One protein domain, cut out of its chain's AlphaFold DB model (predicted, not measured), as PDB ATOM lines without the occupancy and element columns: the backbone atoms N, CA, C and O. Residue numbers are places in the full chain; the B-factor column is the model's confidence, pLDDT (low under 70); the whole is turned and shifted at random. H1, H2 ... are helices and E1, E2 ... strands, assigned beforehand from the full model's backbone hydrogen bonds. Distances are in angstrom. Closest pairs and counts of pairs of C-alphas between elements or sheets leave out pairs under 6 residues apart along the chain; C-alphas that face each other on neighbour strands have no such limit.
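AT A GLANCE: This is residues 3 to 107 of the 114 residues of an uncharacterized protein of Verrucomicrobia bacterium (UniProt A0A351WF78). A strongly twisted sheet of five strands has one long helix, H3, packed along it with residues 85 to 98, while the rest of H3 runs on past the sheet. Small H1 sits on the sheet at E3, and H2 only grazes it. The 105 printed residues include three named helices and five named strands, in the order E1 H1 E2 E3 E4 H2 E5 H3. The sheet, ordered E1 E3 E4 E5 E2, is antiparallel throughout; the class is mixed, and the whole is compact, with a radius of gyration of the C-alphas of 13.5 A and spans of 42 by 30 by 25 A.

HOW THE PARTS SIT: Start at edge strand E1, residues 4 to 6, antiparallel to E3, residues 48 to 53, where N 6 and O 48 are 2.8 A apart. H1, residues 8 to 12, is on the sheet at a height of 7.5 A, over E3 only just, with 3 of its C-alphas falling there; its closest C-alpha pair with E3 is Ala 11 and Ala 48, 6.2 A. E3 and E4, residues 58 to 64, form a hairpin, with N 49 and O 62 at 2.8 A. E4 is staggered, pairing with E3 over residues 58 to 63 and with E5, residues 78 to 82, over 63 to 64; N 63 and O 79 are 2.8 A apart. Beyond E5 look for edge strand E2, residues 29 to 33, antiparallel to it, with N 29 and O 82 at 2.9 A. H2, residues 70 to 73, only grazes the sheet with residues 71 to 72. H3, residues 85 to 107, is on one face of the sheet, making two layers, helix over sheet; its height is 7.4 A, and it runs along the strands, over E5 at 24 degrees on the local plane. The closest C-alphas of H3 and E5 are Ile 82 and Ala 88, 6.3 A. H1 and H3 are apart. H1 and H3 have every O i to N i+4 pair within hydrogen-bond range; H2 is too short for one.

IN THESE COORDINATES: Find C-alpha 4, where E1 begins, at (106.184, 27.838, 55.117). E2 spans 13.6 A, E3 15.9 A, E4 18.4 A and E5 13.4 A. H3 runs 30.6 A, from C-alpha 85 at (118.117, 6.841, 66.695) to C-alpha 107 at (88.706, 14.765, 69.861).

THE WHOLE: The C-alphas farthest apart, those of Asp 25 and Gly 107, are 42.7 A apart. The printed part has no cut; the links H1 to E2 and E2 to E3 are long. No printed residue is under 70 in pLDDT.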
ATOM      1  N   ALA A   3     101.451  26.931  55.624       90.50
ATOM      2  CA  ALA A   3     102.756  26.454  56.061       90.50
ATOM      3  C   ALA A   3     103.868  27.049  55.197       90.50
ATOM      4  O   ALA A   3     103.717  27.279  53.994       90.50
ATOM      5  N   LYS A   4     105.018  27.306  55.818       95.88
ATOM      6  CA  LYS A   4     106.184  27.838  55.117       95.88
ATOM      7  C   LYS A   4     106.898  26.707  54.384       95.88
ATOM      8  O   LYS A   4     107.413  25.798  55.029       95.88
ATOM      9  N   ARG A   5     106.973  26.795  53.052       97.31
ATOM     10  CA  ARG A   5     107.769  25.867  52.234       97.31
ATOM     11  C   ARG A   5     109.260  26.004  52.538       97.31
ATOM     12  O   ARG A   5     109.767  27.087  52.848       97.31
ATOM     13  N   VAL A   6     109.958  24.885  52.434       96.81
ATOM     14  CA  VAL A   6     111.399  24.744  52.626       96.81
ATOM     15  C   VAL A   6     111.990  24.244  51.317       96.81
ATOM     16  O   VAL A   6     111.400  23.393  50.665       96.81
ATOM     17  N   SER A   7     113.153  24.765  50.922       96.56
ATOM     18  CA  SER A   7     113.834  24.269  49.725       96.56
ATOM     19  C   SER A   7     114.333  22.839  49.918       96.56
ATOM     20  O   SER A   7     114.803  22.485  51.002       96.56
ATOM     21  N   ASP A   8     114.338  22.053  48.843       93.75
ATOM     22  CA  ASP A   8     114.767  20.649  48.868       93.75
ATOM     23  C   ASP A   8     116.182  20.494  49.424       93.75
ATOM     24  O   ASP A   8     116.424  19.665  50.293       93.75
ATOM     25  N   LYS A   9     117.108  21.383  49.038       93.06
ATOM     26  CA  LYS A   9     118.478  21.405  49.582       93.06
ATOM     27  C   LYS A   9     118.501  21.506  51.110       93.06
ATOM     28  O   LYS A   9     119.356  20.910  51.761       93.06
ATOM     29  N   LYS A  10     117.603  22.301  51.698       93.56
ATOM     30  CA  LYS A  10     117.528  22.455  53.154       93.56
ATOM     31  C   LYS A  10     116.822  21.264  53.798       93.56
ATOM     32  O   LYS A  10     117.279  20.833  54.853       93.56
ATOM     33  N   ALA A  11     115.759  20.755  53.181       93.81
ATOM     34  CA  ALA A  11     114.999  19.620  53.689       93.81
ATOM     35  C   ALA A  11     115.814  18.320  53.675       93.81
ATOM     36  O   ALA A  11     115.851  17.617  54.676       93.81
ATOM     37  N   LEU A  12     116.537  18.059  52.585       91.81
ATOM     38  CA  LEU A  12     117.339  16.851  52.393       91.81
ATOM     39  C   LEU A  12     118.730  16.930  53.048       91.81
ATOM     40  O   LEU A  12     119.413  15.926  53.198       91.81
ATOM     41  N   GLY A  13     119.172  18.123  53.451       94.25
ATOM     42  CA  GLY A  13     120.499  18.332  54.037       94.25
ATOM     43  C   GLY A  13     120.522  18.426  55.561       94.25
ATOM     44  O   GLY A  13     121.587  18.680  56.130       94.25
ATOM     45  N   ARG A  14     119.376  18.323  56.246       95.69
ATOM     46  CA  ARG A  14     119.277  18.572  57.694       95.69
ATOM     47  C   ARG A  14     118.372  17.578  58.398       95.69
ATOM     48  O   ARG A  14     117.340  17.180  57.882       95.69
ATOM     49  N   CYS A  15     118.747  17.257  59.628       96.38
ATOM     50  CA  CYS A  15     117.913  16.507  60.550       96.38
ATOM     51  C   CYS A  15     116.673  17.333  60.918       96.38
ATOM     52  O   CYS A  15     116.803  18.444  61.436       96.38
ATOM     53  N   SER A  16     115.484  16.772  60.695       96.50
ATOM     54  CA  SER A  16     114.191  17.363  61.048       96.50
ATOM     55  C   SER A  16     114.079  17.668  62.542       96.50
ATOM     56  O   SER A  16     113.370  18.601  62.903       96.50
ATOM     57  N   TRP A  17     114.792  16.924  63.398       96.75
ATOM     58  CA  TRP A  17     114.778  17.128  64.843       96.75
ATOM     59  C   TRP A  17     115.836  18.124  65.322       96.75
ATOM     60  O   TRP A  17     115.505  19.210  65.783       96.75
ATOM     61  N   CYS A  18     117.124  17.788  65.255       96.06
ATOM     62  CA  CYS A  18     118.173  18.627  65.846       96.06
ATOM     63  C   CYS A  18     118.651  19.763  64.925       96.06
ATOM     64  O   CYS A  18     119.479  20.576  65.331       96.06
ATOM     65  N   GLY A  19     118.194  19.807  63.669       95.19
ATOM     66  CA  GLY A  19     118.573  20.826  62.684       95.19
ATOM     67  C   GLY A  19     120.018  20.736  62.180       95.19
ATOM     68  O   GLY A  19     120.401  21.500  61.284       95.19
ATOM     69  N   LYS A  20     120.829  19.815  62.722       95.62
ATOM     70  CA  LYS A  20     122.209  19.571  62.285       95.62
ATOM     71  C   LYS A  20     122.227  19.072  60.844       95.62
ATOM     72  O   LYS A  20     121.274  18.453  60.368       95.62
ATOM     73  N   ARG A  21     123.328  19.357  60.151       95.25
ATOM     74  CA  ARG A  21     123.550  18.882  58.785       95.25
ATOM     75  C   ARG A  21     123.664  17.357  58.776       95.25
ATOM     76  O   ARG A  21     124.449  16.810  59.546       95.25
ATOM     77  N   ILE A  22     122.928  16.718  57.875       93.31
ATOM     78  CA  ILE A  22     123.144  15.321  57.492       93.31
ATOM     79  C   ILE A  22     124.217  15.331  56.397       93.31
ATOM     80  O   ILE A  22     124.158  16.142  55.471       93.31
ATOM     81  N   LYS A  23     125.257  14.518  56.570       89.25
ATOM     82  CA  LYS A  23     126.338  14.330  55.595       89.25
ATOM     83  C   LYS A  23     126.052  13.060  54.804       89.25
ATOM     84  O   LYS A  23     125.334  12.192  55.289       89.25
ATOM     85  N   ASP A  24     126.653  12.962  53.629       85.94
ATOM     86  CA  ASP A  24     126.400  11.880  52.676       85.94
ATOM     87  C   ASP A  24     126.828  10.497  53.209       85.94
ATOM     88  O   ASP A  24     126.318   9.478  52.761       85.94
ATOM     89  N   ASP A  25     127.734  10.461  54.191       88.75
ATOM     90  CA  ASP A  25     128.253   9.259  54.853       88.75
ATOM     91  C   ASP A  25     127.504   8.880  56.143       88.75
ATOM     92  O   ASP A  25     127.852   7.895  56.793       88.75
ATOM     93  N   MET A  26     126.485   9.650  56.541       88.19
ATOM     94  CA  MET A  26     125.711   9.371  57.750       88.19
ATOM     95  C   MET A  26     124.453   8.551  57.452       88.19
ATOM     96  O   MET A  26     123.758   8.827  56.471       88.19
ATOM     97  N   PRO A  27     124.086   7.602  58.333       87.06
ATOM     98  CA  PRO A  27     122.791   6.949  58.243       87.06
ATOM     99  C   PRO A  27     121.669   7.982  58.387       87.06
ATOM    100  O   PRO A  27     121.722   8.888  59.226       87.06
ATOM    101  N   VAL A  28     120.633   7.822  57.563       92.62
ATOM    102  CA  VAL A  28     119.421   8.636  57.615       92.62
ATOM    103  C   VAL A  28     118.261   7.746  58.012       92.62
ATOM    104  O   VAL A  28     117.924   6.788  57.321       92.62
ATOM    105  N   PHE A  29     117.637   8.090  59.127       92.19
ATOM    106  CA  PHE A  29     116.452   7.414  59.623       92.19
ATOM    107  C   PHE A  29     115.221   8.149  59.100       92.19
ATOM    108  O   PHE A  29     115.166   9.381  59.121       92.19
ATOM    109  N   GLY A  30     114.242   7.392  58.612       90.19
ATOM    110  CA  GLY A  30     112.963   7.918  58.153       90.19
ATOM    111  C   GLY A  30     111.840   7.466  59.073       90.19
ATOM    112  O   GLY A  30     111.741   6.281  59.385       90.19
ATOM    113  N   PHE A  31     110.959   8.380  59.466       87.12
ATOM    114  CA  PHE A  31     109.686   8.006  60.084       87.12
ATOM    115  C   PHE A  31     108.542   8.819  59.489       87.12
ATOM    116  O   PHE A  31     108.726   9.956  59.048       87.12
ATOM    117  N   GLY A  32     107.368   8.190  59.433       91.50
ATOM    118  CA  GLY A  32     106.186   8.752  58.794       91.50
ATOM    119  C   GLY A  32     105.074   9.063  59.786       91.50
ATOM    120  O   GLY A  32     104.829   8.287  60.713       91.50
ATOM    121  N   GLY A  33     104.364  10.160  59.545       92.12
ATOM    122  CA  GLY A  33     103.210  10.608  60.325       92.12
ATOM    123  C   GLY A  33     101.922  10.622  59.504       92.12
ATOM    124  O   GLY A  33     101.954  10.617  58.273       92.12
ATOM    125  N   ARG A  34     100.781  10.655  60.196       93.38
ATOM    126  CA  ARG A  34      99.461  10.894  59.600       93.38
ATOM    127  C   ARG A  34      98.954  12.260  60.008       93.38
ATOM    128  O   ARG A  34      99.163  12.680  61.146       93.38
ATOM    129  N   LYS A  35      98.264  12.931  59.097       91.81
ATOM    130  CA  LYS A  35      97.524  14.147  59.428       91.81
ATOM    131  C   LYS A  35      96.217  13.782  60.125       91.81
ATOM    132  O   LYS A  35      95.680  12.687  59.951       91.81
ATOM    133  N   ARG A  36      95.667  14.734  60.869       89.19
ATOM    134  CA  ARG A  36      94.309  14.621  61.399       89.19
ATOM    135  C   ARG A  36      93.262  14.657  60.266       89.19
ATOM    136  O   ARG A  36      93.505  15.328  59.254       89.19
ATOM    137  N   PRO A  37      92.091  14.004  60.409       86.56
ATOM    138  CA  PRO A  37      90.962  14.259  59.519       86.56
ATOM    139  C   PRO A  37      90.635  15.757  59.396       86.56
ATOM    140  O   PRO A  37      90.909  16.558  60.287       86.56
ATOM    141  N   GLY A  38      90.126  16.166  58.234       86.50
ATOM    142  CA  GLY A  38      89.815  17.572  57.946       86.50
ATOM    143  C   GLY A  38      91.019  18.485  57.672       86.50
ATOM    144  O   GLY A  38      90.827  19.587  57.166       86.50
ATOM    145  N   VAL A  39      92.259  18.049  57.930       89.25
ATOM    146  CA  VAL A  39      93.454  18.784  57.485       89.25
ATOM    147  C   VAL A  39      93.666  18.539  55.992       89.25
ATOM    148  O   VAL A  39      93.884  17.396  55.576       89.25
ATOM    149  N   ASP A  40      93.623  19.611  55.204       91.19
ATOM    150  CA  ASP A  40      93.988  19.613  53.787       91.19
ATOM    151  C   ASP A  40      95.458  20.022  53.608       91.19
ATOM    152  O   ASP A  40      95.911  21.029  54.159       91.19
ATOM    153  N   LEU A  41      96.200  19.207  52.857       92.88
ATOM    154  CA  LEU A  41      97.617  19.396  52.534       92.88
ATOM    155  C   LEU A  41      97.878  19.399  51.026       92.88
ATOM    156  O   LEU A  41      99.041  19.404  50.628       92.88
ATOM    157  N   THR A  42      96.830  19.391  50.197       94.06
ATOM    158  CA  THR A  42      96.929  19.205  48.743       94.06
ATOM    159  C   THR A  42      97.915  20.190  48.110       94.06
ATOM    160  O   THR A  42      98.742  19.807  47.290       94.06
ATOM    161  N   GLU A  43      97.915  21.454  48.549       94.81
ATOM    162  CA  GLU A  43      98.832  22.475  48.021       94.81
ATOM    163  C   GLU A  43     100.321  22.220  48.337       94.81
ATOM    164  O   GLU A  43     101.196  22.819  47.709       94.81
ATOM    165  N   TYR A  44     100.633  21.385  49.329       96.25
ATOM    166  CA  TYR A  44     101.997  21.121  49.791       96.25
ATOM    167  C   TYR A  44     102.517  19.755  49.360       96.25
ATOM    168  O   TYR A  44     103.666  19.443  49.662       96.25
ATOM    169  N   GLU A  45     101.718  18.933  48.683       96.12
ATOM    170  CA  GLU A  45     102.138  17.596  48.272       96.12
ATOM    171  C   GLU A  45     103.444  17.615  47.469       96.12
ATOM    172  O   GLU A  45     103.656  18.448  46.589       96.12
ATOM    173  N   GLY A  46     104.362  16.711  47.822       95.56
ATOM    174  CA  GLY A  46     105.700  16.651  47.230       95.56
ATOM    175  C   GLY A  46     106.648  17.767  47.680       95.56
ATOM    176  O   GLY A  46     107.798  17.776  47.258       95.56
ATOM    177  N   SER A  47     106.205  18.684  48.543       96.69
ATOM    178  CA  SER A  47     107.028  19.768  49.085       96.69
ATOM    179  C   SER A  47     107.443  19.502  50.530       96.69
ATOM    180  O   SER A  47     106.730  18.865  51.312       96.69
ATOM    181  N   ALA A  48     108.577  20.077  50.925       97.31
ATOM    182  CA  ALA A  48     108.930  20.210  52.330       97.31
ATOM    183  C   ALA A  48     108.341  21.495  52.926       97.31
ATOM    184  O   ALA A  48     108.365  22.559  52.299       97.31
ATOM    185  N   ILE A  49     107.851  21.415  54.161       97.38
ATOM    186  CA  ILE A  49     107.299  22.541  54.918       97.38
ATOM    187  C   ILE A  49     107.853  22.572  56.345       97.38
ATOM    188  O   ILE A  49     108.367  21.575  56.852       97.38
ATOM    189  N   LEU A  50     107.748  23.728  56.998       96.62
ATOM    190  CA  LEU A  50     107.917  23.847  58.444       96.62
ATOM    191  C   LEU A  50     106.577  23.654  59.144       96.62
ATOM    192  O   LEU A  50     105.575  24.252  58.744       96.62
ATOM    193  N   ILE A  51     106.598  22.863  60.212       93.62
ATOM    194  CA  ILE A  51     105.508  22.759  61.177       93.62
ATOM    195  C   ILE A  51     106.019  23.178  62.553       93.62
ATOM    196  O   ILE A  51     107.118  22.794  62.962       93.62
ATOM    197  N   SER A  52     105.230  23.985  63.248       94.31
ATOM    198  CA  SER A  52     105.483  24.361  64.636       94.31
ATOM    199  C   SER A  52     104.876  23.310  65.561       94.31
ATOM    200  O   SER A  52     103.763  22.849  65.315       94.31
ATOM    201  N   LEU A  53     105.611  22.940  66.603       94.88
ATOM    202  CA  LEU A  53     105.153  22.032  67.650       94.88
ATOM    203  C   LEU A  53     104.517  22.858  68.777       94.88
ATOM    204  O   LEU A  53     105.021  23.925  69.128       94.88
ATOM    205  N   ALA A  54     103.389  22.400  69.307       94.31
ATOM    206  CA  ALA A  54     102.652  23.072  70.372       94.31
ATOM    207  C   ALA A  54     103.151  22.696  71.779       94.31
ATOM    208  O   ALA A  54     103.092  23.518  72.692       94.31
ATOM    209  N   THR A  55     103.654  21.477  71.974       96.81
ATOM    210  CA  THR A  55     104.136  20.961  73.261       96.81
ATOM    211  C   THR A  55     105.566  21.392  73.566       96.81
ATOM    212  O   THR A  55     105.991  21.331  74.718       96.81
ATOM    213  N   VAL A  56     106.325  21.821  72.554       96.38
ATOM    214  CA  VAL A  56     107.687  22.355  72.697       96.38
ATOM    215  C   VAL A  56     107.890  23.537  71.743       96.38
ATOM    216  O   VAL A  56     107.439  23.463  70.605       96.38
ATOM    217  N   PRO A  57     108.601  24.614  72.135       94.56
ATOM    218  CA  PRO A  57     108.786  25.803  71.297       94.56
ATOM    219  C   PRO A  57     109.806  25.541  70.176       94.56
ATOM    220  O   PRO A  57     110.955  25.985  70.225       94.56
ATOM    221  N   LYS A  58     109.402  24.763  69.172       94.81
ATOM    222  CA  LYS A  58     110.276  24.267  68.109       94.81
ATOM    223  C   LYS A  58     109.531  24.148  66.787       94.81
ATOM    224  O   LYS A  58     108.362  23.785  66.749       94.81
ATOM    225  N   GLU A  59     110.248  24.393  65.697       95.31
ATOM    226  CA  GLU A  59     109.792  24.073  64.347       95.31
ATOM    227  C   GLU A  59     110.581  22.889  63.797       95.31
ATOM    228  O   GLU A  59     111.797  22.792  63.992       95.31
ATOM    229  N   VAL A  60     109.900  22.011  63.069       96.25
ATOM    230  CA  VAL A  60     110.519  20.865  62.403       96.25
ATOM    231  C   VAL A  60     110.181  20.864  60.918       96.25
ATOM    232  O   VAL A  60     109.110  21.302  60.499       96.25
ATOM    233  N   ILE A  61     111.125  20.382  60.109       96.69
ATOM    234  CA  ILE A  61     110.924  20.216  58.667       96.69
ATOM    235  C   ILE A  61     110.227  18.877  58.440       96.69
ATOM    236  O   ILE A  61     110.765  17.843  58.841       96.69
ATOM    237  N   CYS A  62     109.082  18.881  57.764       95.81
ATOM    238  CA  CYS A  62     108.425  17.670  57.284       95.81
ATOM    239  C   CYS A  62     108.276  17.707  55.762       95.81
ATOM    240  O   CYS A  62     108.132  18.770  55.160       95.81
ATOM    241  N   MET A  63     108.331  16.538  55.134       96.75
ATOM    242  CA  MET A  63     108.032  16.358  53.716       96.75
ATOM    243  C   MET A  63     106.601  15.861  53.604       96.75
ATOM    244  O   MET A  63     106.276  14.809  54.156       96.75
ATOM    245  N   VAL A  64     105.751  16.604  52.902       97.25
ATOM    246  CA  VAL A  64     104.387  16.163  52.623       97.25
ATOM    247  C   VAL A  64     104.452  15.151  51.490       97.25
ATOM    248  O   VAL A  64     104.966  15.432  50.406       97.25
ATOM    249  N   THR A  65     103.956  13.946  51.742       96.56
ATOM    250  CA  THR A  65     104.019  12.853  50.769       96.56
ATOM    251  C   THR A  65     103.220  13.208  49.521       96.56
ATOM    252  O   THR A  65     102.052  13.580  49.629       96.56
ATOM    253  N   ALA A  66     103.830  13.065  48.347       95.38
ATOM    254  CA  ALA A  66     103.152  13.309  47.080       95.38
ATOM    255  C   ALA A  66     102.052  12.269  46.811       95.38
ATOM    256  O   ALA A  66     102.207  11.090  47.165       95.38
ATOM    257  N   THR A  67     100.983  12.681  46.125       93.12
ATOM    258  CA  THR A  67     100.030  11.752  45.505       93.12
ATOM    259  C   THR A  67     100.767  10.719  44.644       93.12
ATOM    260  O   THR A  67     101.704  11.041  43.919       93.12
ATOM    261  N   GLY A  68     100.369   9.449  44.768       91.31
ATOM    262  CA  GLY A  68     100.988   8.328  44.050       91.31
ATOM    263  C   GLY A  68     102.325   7.837  44.623       91.31
ATOM    264  O   GLY A  68     102.858   6.844  44.134       91.31
ATOM    265  N   SER A  69     102.871   8.474  45.667       91.81
ATOM    266  CA  SER A  69     104.098   7.987  46.309       91.81
ATOM    267  C   SER A  69     103.859   6.706  47.128       91.81
ATOM    268  O   SER A  69     102.782   6.544  47.716       91.81
ATOM    269  N   PRO A  70     104.869   5.822  47.271       92.88
ATOM    270  CA  PRO A  70     104.761   4.650  48.141       92.88
ATOM    271  C   PRO A  70     104.391   5.016  49.582       92.88
ATOM    272  O   PRO A  70     103.541   4.372  50.184       92.88
ATOM    273  N   ALA A  71     104.966   6.093  50.128       92.50
ATOM    274  CA  ALA A  71     104.657   6.554  51.482       92.50
ATOM    275  C   ALA A  71     103.166   6.892  51.654       92.50
ATOM    276  O   ALA A  71     102.555   6.477  52.642       92.50
ATOM    277  N   LYS A  72     102.562   7.562  50.662       93.50
ATOM    278  CA  LYS A  72     101.123   7.847  50.652       93.50
ATOM    279  C   LYS A  72     100.294   6.565  50.579       93.50
ATOM    280  O   LYS A  72      99.321   6.437  51.315       93.50
ATOM    281  N   ALA A  73     100.708   5.595  49.758       93.00
ATOM    282  CA  ALA A  73     100.056   4.285  49.668       93.00
ATOM    283  C   ALA A  73     100.099   3.507  51.001       93.00
ATOM    284  O   ALA A  73      99.139   2.824  51.343       93.00
ATOM    285  N   TYR A  74     101.155   3.681  51.804       93.00
ATOM    286  CA  TYR A  74     101.253   3.157  53.176       93.00
ATOM    287  C   TYR A  74     100.558   4.035  54.236       93.00
ATOM    288  O   TYR A  74     100.768   3.855  55.441       93.00
ATOM    289  N   GLY A  75      99.743   5.003  53.812       93.50
ATOM    290  CA  GLY A  75      98.970   5.865  54.700       93.50
ATOM    291  C   GLY A  75      99.836   6.808  55.531       93.50
ATOM    292  O   GLY A  75      99.495   7.085  56.681       93.50
ATOM    293  N   LYS A  76     100.978   7.256  55.003       95.50
ATOM    294  CA  LYS A  76     101.784   8.332  55.590       95.50
ATOM    295  C   LYS A  76     101.494   9.615  54.823       95.50
ATOM    296  O   LYS A  76     101.571   9.615  53.604       95.50
ATOM    297  N   ASP A  77     101.156  10.684  55.537       95.81
ATOM    298  CA  ASP A  77     100.955  12.024  54.962       95.81
ATOM    299  C   ASP A  77     102.217  12.882  55.064       95.81
ATOM    300  O   ASP A  77     102.416  13.819  54.291       95.81
ATOM    301  N   PHE A  78     103.074  12.548  56.029       94.62
ATOM    302  CA  PHE A  78     104.329  13.230  56.289       94.62
ATOM    303  C   PHE A  78     105.462  12.231  56.402       94.62
ATOM    304  O   PHE A  78     105.272  11.132  56.925       94.62
ATOM    305  N   MET A  79     106.650  12.669  56.011       95.56
ATOM    306  CA  MET A  79     107.912  11.998  56.279       95.56
ATOM    307  C   MET A  79     108.892  12.979  56.920       95.56
ATOM    308  O   MET A  79     108.901  14.172  56.609       95.56
ATOM    309  N   PHE A  80     109.750  12.462  57.787       95.69
ATOM    310  CA  PHE A  80     110.821  13.208  58.439       95.69
ATOM    311  C   PHE A  80     112.149  12.492  58.219       95.69
ATOM    312  O   PHE A  80     112.171  11.264  58.120       95.69
ATOM    313  N   MET A  81     113.244  13.251  58.180       95.50
ATOM    314  CA  MET A  81     114.593  12.687  58.117       95.50
ATOM    315  C   MET A  81     115.359  12.998  59.390       95.50
ATOM    316  O   MET A  81     115.354  14.133  59.866       95.50
ATOM    317  N   ILE A  82     116.060  12.011  59.930       95.81
ATOM    318  CA  ILE A  82     116.739  12.140  61.216       95.81
ATOM    319  C   ILE A  82     118.137  11.535  61.152       95.81
ATOM    320  O   ILE A  82     118.371  10.562  60.444       95.81
ATOM    321  N   CYS A  83     119.079  12.135  61.881       95.62
ATOM    322  CA  CYS A  83     120.499  11.774  61.818       95.62
ATOM    323  C   CYS A  83     120.921  10.660  62.788       95.62
ATOM    324  O   CYS A  83     122.072  10.236  62.752       95.62
ATOM    325  N   SER A  84     120.057  10.259  63.720       94.25
ATOM    326  CA  SER A  84     120.359   9.229  64.715       94.25
ATOM    327  C   SER A  84     119.085   8.665  65.333       94.25
ATOM    328  O   SER A  84     118.055   9.343  65.351       94.25
ATOM    329  N   GLU A  85     119.186   7.467  65.906       93.88
ATOM    330  CA  GLU A  85     118.117   6.841  66.695       93.88
ATOM    331  C   GLU A  85     117.722   7.701  67.900       93.88
ATOM    332  O   GLU A  85     116.542   7.938  68.111       93.88
ATOM    333  N   ALA A  86     118.688   8.316  68.596       95.25
ATOM    334  CA  ALA A  86     118.389   9.234  69.700       95.25
ATOM    335  C   ALA A  86     117.493  10.412  69.268       95.25
ATOM    336  O   ALA A  86     116.533  10.758  69.950       95.25
ATOM    337  N   CYS A  87     117.757  11.011  68.098       96.06
ATOM    338  CA  CYS A  87     116.867  12.045  67.569       96.06
ATOM    339  C   CYS A  87     115.504  11.475  67.146       96.06
ATOM    340  O   CYS A  87     114.519  12.210  67.177       96.06
ATOM    341  N   ALA A  88     115.441  10.207  66.727       94.69
ATOM    342  CA  ALA A  88     114.190   9.531  66.398       94.69
ATOM    343  C   ALA A  88     113.314   9.326  67.630       94.69
ATOM    344  O   ALA A  88     112.140   9.685  67.594       94.69
ATOM    345  N   ASP A  89     113.892   8.824  68.715       95.31
ATOM    346  CA  ASP A  89     113.177   8.541  69.956       95.31
ATOM    347  C   ASP A  89     112.664   9.826  70.610       95.31
ATOM    348  O   ASP A  89     111.484   9.920  70.957       95.31
ATOM    349  N   GLU A  90     113.510  10.859  70.687       96.62
ATOM    350  CA  GLU A  90     113.105  12.175  71.192       96.62
ATOM    351  C   GLU A  90     111.968  12.774  70.356       96.62
ATOM    352  O   GLU A  90     110.956  13.229  70.894       96.62
ATOM    353  N   MET A  91     112.108  12.760  69.026       95.81
ATOM    354  CA  MET A  91     111.097  13.328  68.140       95.81
ATOM    355  C   MET A  91     109.790  12.533  68.189       95.81
ATOM    356  O   MET A  91     108.719  13.136  68.164       95.81
ATOM    357  N   LYS A  92     109.858  11.202  68.284       95.44
ATOM    358  CA  LYS A  92     108.684  10.335  68.417       95.44
ATOM    359  C   LYS A  92     107.915  10.646  69.696       95.44
ATOM    360  O   LYS A  92     106.712  10.865  69.614       95.44
ATOM    361  N   SER A  93     108.602  10.738  70.835       96.31
ATOM    362  CA  SER A  93     107.974  11.073  72.120       96.31
ATOM    363  C   SER A  93     107.248  12.422  72.066       96.31
ATOM    364  O   SER A  93     106.105  12.538  72.508       96.31
ATOM    365  N   VAL A  94     107.859  13.431  71.438       96.81
ATOM    366  CA  VAL A  94     107.219  14.741  71.261       96.81
ATOM    367  C   VAL A  94     106.033  14.671  70.298       96.81
ATOM    368  O   VAL A  94     104.986  15.238  70.590       96.81
ATOM    369  N   MET A  95     106.136  13.943  69.185       95.19
ATOM    370  CA  MET A  95     105.020  13.780  68.243       95.19
ATOM    371  C   MET A  95     103.834  13.014  68.847       95.19
ATOM    372  O   MET A  95     102.683  13.299  68.516       95.19
ATOM    373  N   GLU A  96     104.086  12.066  69.749       95.62
ATOM    374  CA  GLU A  96     103.039  11.395  70.527       95.62
ATOM    375  C   GLU A  96     102.341  12.378  71.479       95.62
ATOM    376  O   GLU A  96     101.112  12.362  71.577       95.62
ATOM    377  N   ALA A  97     103.089  13.295  72.103       96.38
ATOM    378  CA  ALA A  97     102.521  14.369  72.917       96.38
ATOM    379  C   ALA A  97     101.705  15.377  72.082       96.38
ATOM    380  O   ALA A  97     100.608  15.753  72.495       96.38
ATOM    381  N   GLU A  98     102.174  15.765  70.889       95.00
ATOM    382  CA  GLU A  98     101.414  16.597  69.937       95.00
ATOM    383  C   GLU A  98     100.082  15.937  69.561       95.00
ATOM    384  O   GLU A  98      99.030  16.579  69.568       95.00
ATOM    385  N   ALA A  99     100.110  14.636  69.253       92.75
ATOM    386  CA  ALA A  99      98.915  13.876  68.908       92.75
ATOM    387  C   ALA A  99      97.938  13.791  70.091       92.75
ATOM    388  O   ALA A  99      96.737  14.006  69.912       92.75
ATOM    389  N   ALA A 100      98.446  13.527  71.298       94.50
ATOM    390  CA  ALA A 100      97.644  13.495  72.518       94.50
ATOM    391  C   ALA A 100      96.998  14.858  72.812       94.50
ATOM    392  O   ALA A 100      95.795  14.917  73.064       94.50
ATOM    393  N   LEU A 101      97.756  15.954  72.703       93.56
ATOM    394  CA  LEU A 101      97.241  17.315  72.865       93.56
ATOM    395  C   LEU A 101      96.167  17.630  71.823       93.56
ATOM    396  O   LEU A 101      95.087  18.113  72.164       93.56
ATOM    397  N   GLY A 102      96.429  17.312  70.553       90.94
ATOM    398  CA  GLY A 102      95.449  17.459  69.486       90.94
ATOM    399  C   GLY A 102      94.152  16.722  69.820       90.94
ATOM    400  O   GLY A 102      93.067  17.293  69.685       90.94
ATOM    401  N   ASN A 103      94.235  15.472  70.275       91.25
ATOM    402  CA  ASN A 103      93.078  14.673  70.686       91.25
ATOM    403  C   ASN A 103      92.348  15.266  71.894       91.25
ATOM    404  O   ASN A 103      91.128  15.364  71.847       91.25
ATOM    405  N   ALA A 104      93.052  15.749  72.913       91.38
ATOM    406  CA  ALA A 104      92.424  16.381  74.070       91.38
ATOM    407  C   ALA A 104      91.669  17.673  73.706       91.38
ATOM    408  O   ALA A 104      90.585  17.926  74.222       91.38
ATOM    409  N   LEU A 105      92.219  18.480  72.794       88.94
ATOM    410  CA  LEU A 105      91.628  19.768  72.416       88.94
ATOM    411  C   LEU A 105      90.453  19.645  71.441       88.94
ATOM    412  O   LEU A 105      89.592  20.520  71.404       88.94
ATOM    413  N   PHE A 106      90.432  18.599  70.616       83.75
ATOM    414  CA  PHE A 106      89.513  18.537  69.479       83.75
ATOM    415  C   PHE A 106      88.909  17.147  69.223       83.75
ATOM    416  O   PHE A 106      88.188  16.982  68.245       83.75
ATOM    417  N   GLY A 107      89.199  16.137  70.048       71.56
ATOM    418  CA  GLY A 107      88.706  14.765  69.861       71.56
ATOM    419  C   GLY A 107      87.182  14.659  69.895       71.56
ATOM    420  O   GLY A 107      86.612  13.871  69.153       71.56
TER     421      GLY A 107